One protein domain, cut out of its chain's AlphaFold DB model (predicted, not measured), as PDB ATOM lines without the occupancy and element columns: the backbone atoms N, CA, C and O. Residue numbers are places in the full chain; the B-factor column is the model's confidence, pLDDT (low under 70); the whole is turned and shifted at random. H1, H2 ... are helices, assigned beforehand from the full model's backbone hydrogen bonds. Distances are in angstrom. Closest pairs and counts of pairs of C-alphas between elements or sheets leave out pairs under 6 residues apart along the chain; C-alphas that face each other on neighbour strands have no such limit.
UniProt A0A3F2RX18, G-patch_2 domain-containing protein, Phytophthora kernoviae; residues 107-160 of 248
ATOM      1  N   SER A 107     377.388 321.272 291.990       66.38
ATOM      2  CA  SER A 107     378.279 320.471 292.841       66.38
ATOM      3  C   SER A 107     377.520 319.589 293.830       66.38
ATOM      4  O   SER A 107     377.978 318.517 294.208       66.38
ATOM      5  N   ASP A 108     376.324 320.014 294.228       72.69
ATOM      6  CA  ASP A 108     375.464 319.294 295.162       72.69
ATOM      7  C   ASP A 108     374.833 318.047 294.541       72.69
ATOM      8  O   ASP A 108     374.614 317.056 295.233       72.69
ATOM      9  N   ARG A 109     374.546 318.063 293.232       73.12
ATOM     10  CA  ARG A 109     374.048 316.884 292.514       73.12
ATOM     11  C   ARG A 109     375.142 315.834 292.401       73.12
ATOM     12  O   ARG A 109     374.839 314.661 292.573       73.12
ATOM     13  N   GLU A 110     376.376 316.245 292.132       67.75
ATOM     14  CA  GLU A 110     377.530 315.347 292.068       67.75
ATOM     15  C   GLU A 110     377.877 314.784 293.439       67.75
ATOM     16  O   GLU A 110     378.021 313.575 293.535       67.75
ATOM     17  N   LYS A 111     377.875 315.603 294.500       74.19
ATOM     18  CA  LYS A 111     378.032 315.139 295.890       74.19
ATOM     19  C   LYS A 111     376.945 314.145 296.299       74.19
ATOM     20  O   LYS A 111     377.250 313.082 296.812       74.19
ATOM     21  N   LYS A 112     375.675 314.420 295.980       74.88
ATOM     22  CA  LYS A 112     374.578 313.467 296.233       74.88
ATOM     23  C   LYS A 112     374.710 312.196 295.400       74.88
ATOM     24  O   LYS A 112     374.360 311.121 295.870       74.88
ATOM     25  N   ARG A 113     375.201 312.301 294.159       71.56
ATOM     26  CA  ARG A 113     375.489 311.141 293.305       71.56
ATOM     27  C   ARG A 113     376.611 310.312 293.905       71.56
ATOM     28  O   ARG A 113     376.448 309.110 294.050       71.56
ATOM     29  N   THR A 114     377.728 310.934 294.263       69.12
ATOM     30  CA  THR A 114     378.845 310.228 294.877       69.12
ATOM     31  C   THR A 114     378.405 309.626 296.202       69.12
ATOM     32  O   THR A 114     378.704 308.469 296.430       69.12
ATOM     33  N   GLU A 115     377.650 310.311 297.056       70.88
ATOM     34  CA  GLU A 115     377.086 309.743 298.293       70.88
ATOM     35  C   GLU A 115     376.178 308.532 298.023       70.88
ATOM     36  O   GLU A 115     376.365 307.484 298.633       70.88
ATOM     37  N   LEU A 116     375.263 308.627 297.052       68.62
ATOM     38  CA  LEU A 116     374.348 307.536 296.691       68.62
ATOM     39  C   LEU A 116     375.074 306.318 296.094       68.62
ATOM     40  O   LEU A 116     374.633 305.185 296.269       68.62
ATOM     41  N   PHE A 117     376.182 306.542 295.381       66.25
ATOM     42  CA  PHE A 117     376.978 305.491 294.736       66.25
ATOM     43  C   PHE A 117     378.199 305.034 295.569       66.25
ATOM     44  O   PHE A 117     378.817 304.031 295.222       66.25
ATOM     45  N   GLN A 118     378.522 305.701 296.685       62.28
ATOM     46  CA  GLN A 118     379.553 305.300 297.664       62.28
ATOM     47  C   GLN A 118     379.026 304.326 298.736       62.28
ATOM     48  O   GLN A 118     379.786 303.869 299.589       62.28
ATOM     49  N   ASP A 119     377.756 303.927 298.658       53.47
ATOM     50  CA  ASP A 119     377.076 302.993 299.571       53.47
ATOM     51  C   ASP A 119     377.724 301.588 299.673       53.47
ATOM     52  O   ASP A 119     377.292 300.754 300.471       53.47
ATOM     53  N   GLY A 120     378.757 301.302 298.873       52.78
ATOM     54  CA  GLY A 120     379.519 300.050 298.898       52.78
ATOM     55  C   GLY A 120     380.537 299.936 300.039       52.78
ATOM     56  O   GLY A 120     380.830 298.820 300.464       52.78
ATOM     57  N   THR A 121     381.060 301.048 300.572       51.78
ATOM     58  CA  THR A 121     382.090 301.008 301.636       51.78
ATOM     59  C   THR A 121     381.497 300.926 303.045       51.78
ATOM     60  O   THR A 121     382.100 300.320 303.925       51.78
ATOM     61  N   ASN A 122     380.290 301.464 303.257       52.56
ATOM     62  CA  ASN A 122     379.652 301.549 304.579       52.56
ATOM     63  C   ASN A 122     378.630 300.429 304.867       52.56
ATOM     64  O   ASN A 122     378.146 300.309 305.992       52.56
ATOM     65  N   ARG A 123     378.313 299.560 303.895       52.94
ATOM     66  CA  ARG A 123     377.418 298.395 304.076       52.94
ATOM     67  C   ARG A 123     378.191 297.143 304.515       52.94
ATOM     68  O   ARG A 123     377.990 296.054 303.976       52.94
ATOM     69  N   ALA A 124     379.079 297.263 305.498       49.91
ATOM     70  CA  ALA A 124     379.773 296.107 306.061       49.91
ATOM     71  C   ALA A 124     378.745 295.131 306.672       49.91
ATOM     72  O   ALA A 124     378.065 295.432 307.646       49.91
ATOM     73  N   GLY A 125     378.565 293.964 306.048       54.62
ATOM     74  CA  GLY A 125     377.990 292.807 306.743       54.62
ATOM     75  C   GLY A 125     379.088 292.000 307.419       54.62
ATOM     76  O   GLY A 125     380.257 292.355 307.276       54.62
ATOM     77  N   PRO A 126     378.737 290.884 308.079       55.97
ATOM     78  CA  PRO A 126     379.668 290.111 308.905       55.97
ATOM     79  C   PRO A 126     380.957 289.655 308.188       55.97
ATOM     80  O   PRO A 126     381.949 289.419 308.861       55.97
ATOM     81  N   ASN A 127     380.990 289.631 306.843       55.25
ATOM     82  CA  ASN A 127     382.138 289.199 306.031       55.25
ATOM     83  C   ASN A 127     382.799 290.317 305.180       55.25
ATOM     84  O   ASN A 127     383.359 290.036 304.124       55.25
ATOM     85  N   GLY A 128     382.719 291.589 305.592       56.38
ATOM     86  CA  GLY A 128     383.683 292.654 305.235       56.38
ATOM     87  C   GLY A 128     383.769 293.191 303.791       56.38
ATOM     88  O   GLY A 128     384.119 294.353 303.630       56.38
ATOM     89  N   ASN A 129     383.406 292.442 302.746       59.50
ATOM     90  CA  ASN A 129     383.603 292.846 301.343       59.50
ATOM     91  C   ASN A 129     382.311 292.708 300.521       59.50
ATOM     92  O   ASN A 129     382.159 291.780 299.729       59.50
ATOM     93  N   LYS A 130     381.354 293.632 300.674       65.81
ATOM     94  CA  LYS A 130     380.130 293.628 299.852       65.81
ATOM     95  C   LYS A 130     380.303 294.486 298.602       65.81
ATOM     96  O   LYS A 130     379.794 295.600 298.526       65.81
ATOM     97  N   LYS A 131     380.985 293.938 297.592       69.94
ATOM     98  CA  LYS A 131     380.846 294.445 296.215       69.94
ATOM     99  C   LYS A 131     379.347 294.405 295.844       69.94
ATOM    100  O   LYS A 131     378.683 293.428 296.213       69.94
ATOM    101  N   PRO A 132     378.776 295.419 295.169       79.44
ATOM    102  CA  PRO A 132     377.389 295.369 294.706       79.44
ATOM    103  C   PRO A 132     377.185 294.162 293.782       79.44
ATOM    104  O   PRO A 132     378.123 293.760 293.098       79.44
ATOM    105  N   ILE A 133     375.969 293.603 293.735       78.88
ATOM    106  CA  ILE A 133     375.646 292.363 292.990       78.88
ATOM    107  C   ILE A 133     376.190 292.399 291.552       78.88
ATOM    108  O   ILE A 133     376.772 291.427 291.083       78.88
ATOM    109  N   LEU A 134     376.081 293.549 290.880       79.62
ATOM    110  CA  LEU A 134     376.586 293.739 289.516       79.62
ATOM    111  C   LEU A 134     378.121 293.636 289.401       79.62
ATOM    112  O   LEU A 134     378.617 293.185 288.377       79.62
ATOM    113  N   GLN A 135     378.875 294.029 290.432       79.31
ATOM    114  CA  GLN A 135     380.345 293.981 290.444       79.31
ATOM    115  C   GLN A 135     380.911 292.663 290.994       79.31
ATOM    116  O   GLN A 135     382.105 292.413 290.850       79.31
ATOM    117  N   GLN A 136     380.097 291.816 291.633       80.81
ATOM    118  CA  GLN A 136     380.561 290.532 292.183       80.81
ATOM    119  C   GLN A 136     381.028 289.563 291.086       80.81
ATOM    120  O   GLN A 136     382.012 288.854 291.277       80.81
ATOM    121  N   ASN A 137     380.365 289.590 289.926       80.75
ATOM    122  CA  ASN A 137     380.659 288.728 288.777       80.75
ATOM    123  C   ASN A 137     381.331 289.481 287.620       80.75
ATOM    124  O   ASN A 137     381.309 289.013 286.485       80.75
ATOM    125  N   ALA A 138     381.897 290.660 287.887       84.38
ATOM    126  CA  ALA A 138     382.643 291.394 286.875       84.38
ATOM    127  C   ALA A 138     383.911 290.625 286.476       84.38
ATOM    128  O   ALA A 138     384.566 289.998 287.313       84.38
ATOM    129  N   VAL A 139     384.254 290.704 285.192       84.75
ATOM    130  CA  VAL A 139     385.480 290.119 284.646       84.75
ATOM    131  C   VAL A 139     386.699 290.775 285.314       84.75
ATOM    132  O   VAL A 139     386.777 292.008 285.332       84.75
ATOM    133  N   PRO A 140     387.649 289.998 285.869       85.94
ATOM    134  CA  PRO A 140     388.856 290.553 286.480       85.94
ATOM    135  C   PRO A 140     389.633 291.437 285.496       85.94
ATOM    136  O   PRO A 140     389.698 291.132 284.311       85.94
ATOM    137  N   GLY A 141     390.215 292.542 285.963       85.88
ATOM    138  CA  GLY A 141     391.069 293.409 285.136       85.88
ATOM    139  C   GLY A 141     390.346 294.307 284.120       85.88
ATOM    140  O   GLY A 141     390.987 295.166 283.519       85.88
ATOM    141  N   LEU A 142     389.020 294.197 283.961       85.12
ATOM    142  CA  LEU A 142     388.271 294.994 282.978       85.12
ATOM    143  C   LEU A 142     388.324 296.512 283.255       85.12
ATOM    144  O   LEU A 142     388.339 297.308 282.318       85.12
ATOM    145  N   ASP A 143     388.403 296.906 284.530       85.44
ATOM    146  CA  ASP A 143     388.484 298.310 284.966       85.44
ATOM    147  C   ASP A 143     389.813 298.987 284.594       85.44
ATOM    148  O   ASP A 143     389.888 300.212 284.521       85.44
ATOM    149  N   GLN A 144     390.869 298.203 284.358       87.50
ATOM    150  CA  GLN A 144     392.205 298.714 284.037       87.50
ATOM    151  C   GLN A 144     392.335 299.072 282.544       87.50
ATOM    152  O   GLN A 144     393.245 299.805 282.158       87.50
ATOM    153  N   MET A 145     391.424 298.578 281.697       87.38
ATOM    154  CA  MET A 145     391.460 298.774 280.248       87.38
ATOM    155  C   MET A 145     390.633 299.996 279.827       87.38
ATOM    156  O   MET A 145     389.418 300.066 280.036       87.38
ATOM    157  N   ALA A 146     391.290 300.962 279.181       88.19
ATOM    158  CA  ALA A 146     390.639 302.181 278.707       88.19
ATOM    159  C   ALA A 146     389.778 301.933 277.455       88.19
ATOM    160  O   ALA A 146     388.631 302.391 277.397       88.19
ATOM    161  N   ASP A 147     390.300 301.186 276.473       95.06
ATOM    162  CA  ASP A 147     389.610 300.980 275.200       95.06
ATOM    163  C   ASP A 147     388.462 299.962 275.298       95.06
ATOM    164  O   ASP A 147     388.545 298.930 275.967       95.06
ATOM    165  N   VAL A 148     387.360 300.258 274.609       93.12
ATOM    166  CA  VAL A 148     386.163 299.407 274.576       93.12
ATOM    167  C   VAL A 148     386.421 298.129 273.778       93.12
ATOM    168  O   VAL A 148     385.929 297.067 274.164       93.12
ATOM    169  N   THR A 149     387.211 298.209 272.705       95.44
ATOM    170  CA  THR A 149     387.533 297.048 271.862       95.44
ATOM    171  C   THR A 149     388.356 296.027 272.632       95.44
ATOM    172  O   THR A 149     388.075 294.829 272.570       95.44
ATOM    173  N   ASP A 150     389.340 296.495 273.395       92.94
ATOM    174  CA  ASP A 150     390.204 295.625 274.191       92.94
ATOM    175  C   ASP A 150     389.446 294.993 275.361       92.94
ATOM    176  O   ASP A 150     389.563 293.787 275.577       92.94
ATOM    177  N   LYS A 151     388.556 295.749 276.022       92.12
ATOM    178  CA  LYS A 151     387.617 295.197 277.014       92.12
ATOM    179  C   LYS A 151     386.755 294.076 276.440       92.12
ATOM    180  O   LYS A 151     386.587 293.040 277.080       92.12
ATOM    181  N   TYR A 152     386.218 294.271 275.237       93.62
ATOM    182  CA  TYR A 152     385.418 293.253 274.560       93.62
ATOM    183  C   TYR A 152     386.240 292.000 274.237       93.62
ATOM    184  O   TYR A 152     385.811 290.888 274.537       93.62
ATOM    185  N   ARG A 153     387.441 292.165 273.669       94.31
ATOM    186  CA  ARG A 153     388.344 291.042 273.360       94.31
ATOM    187  C   ARG A 153     388.727 290.259 274.614       94.31
ATOM    188  O   ARG A 153     388.764 289.034 274.568       94.31
ATOM    189  N   HIS A 154     388.968 290.960 275.719       91.88
ATOM    190  CA  HIS A 154     389.300 290.353 277.002       91.88
ATOM    191  C   HIS A 154     388.125 289.565 277.604       91.88
ATOM    192  O   HIS A 154     388.318 288.429 278.033       91.88
ATOM    193  N   ASP A 155     386.904 290.115 277.583       90.38
ATOM    194  CA  ASP A 155     385.696 289.391 278.021       90.38
ATOM    195  C   ASP A 155     385.480 288.113 277.204       90.38
ATOM    196  O   ASP A 155     385.224 287.049 277.762       90.38
ATOM    197  N   VAL A 156     385.630 288.189 275.879       92.19
ATOM    198  CA  VAL A 156     385.462 287.024 274.999       92.19
ATOM    199  C   VAL A 156     386.522 285.955 275.273       92.19
ATOM    200  O   VAL A 156     386.181 284.778 275.307       92.19
ATOM    201  N   ALA A 157     387.777 286.346 275.507       91.75
ATOM    202  CA  ALA A 157     388.878 285.409 275.733       91.75
ATOM    203  C   ALA A 157     388.767 284.619 277.049       91.75
ATOM    204  O   ALA A 157     389.322 283.530 277.152       91.75
ATOM    205  N   LEU A 158     388.072 285.158 278.054       88.75
ATOM    206  CA  LEU A 158     387.879 284.491 279.346       88.75
ATOM    207  C   LEU A 158     386.652 283.575 279.388       88.75
ATOM    208  O   LEU A 158     386.447 282.870 280.380       88.75
ATOM    209  N   ARG A 159     385.816 283.577 278.343       88.50
ATOM    210  CA  ARG A 159     384.658 282.686 278.284       88.50
ATOM    211  C   ARG A 159     385.106 281.252 277.991       88.50
ATOM    212  O   ARG A 159     385.979 281.056 277.153       88.50
ATOM    213  N   PRO A 160     384.484 280.250 278.633       88.94
ATOM    214  CA  PRO A 160     384.680 278.858 278.255       88.94
ATOM    215  C   PRO A 160     384.267 278.606 276.802       88.94
ATOM    216  O   PRO A 160     383.305 279.208 276.312       88.94
TER     217      PRO A 160
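Overview. This is residues 107 to 160 of the 248 residues of the protein "G-patch_2 domain-containing protein" of Phytophthora kernoviae (UniProt A0A3F2RX18). An open, winding chain with two helices at the ends of its long axis, H1 at one and H3 at the other, which run in nearly the same direction with a wide gap between them; the short H2 lies on the winding chain that joins them. From H1, residues 118 to 132 run on past it, loop round and fold back to H2, and the chain then turns to reach the start of H3. The printed part has 54 residues with three named helices, in the order H1, H2, H3, and no named strand; its class is all helix, though under half of the residues, 25 of 54, are in named elements. The whole is only just extended, close to loose, with a radius of gyration of the C-alphas of 15.1 A, and its outline is flat, 38 by 34 by 14 A.

Arrangement. H1, residues 107 to 117, touches no helix; residues 107 to 118, of which 107 to 117 belong to H1, stand free. H2, residues 133 to 136, is apart from H1. H3, residues 148 to 157, is apart from both H1 and H2. In H1 and H3 every O i to N i+4 pair is within hydrogen-bond range; H2 is too short for such a pair, and its one O i to N i+3 pair is within range.

Along the chain. H1 begins at C-alpha 107, (378.279, 320.471, 292.841), and is 15.2 A long from first to last C-alpha. H2 begins at C-alpha 133, (375.646, 292.363, 292.990), and is 5.3 A long. H3 is 14.3 A long and ends at C-alpha 157, (388.878, 285.409, 275.733).

Size, cuts and confidence. The two C-alphas farthest apart, those of Asp 108 and Pro 160, are 44.8 A apart. The printed part has no cut. The links H1 to H2, 15 residues, and H2 to H3, 11 residues, are long. The mean pLDDT of the printed part is 76.1; residues 107, 110, 114 and 116 to 131 are under 70.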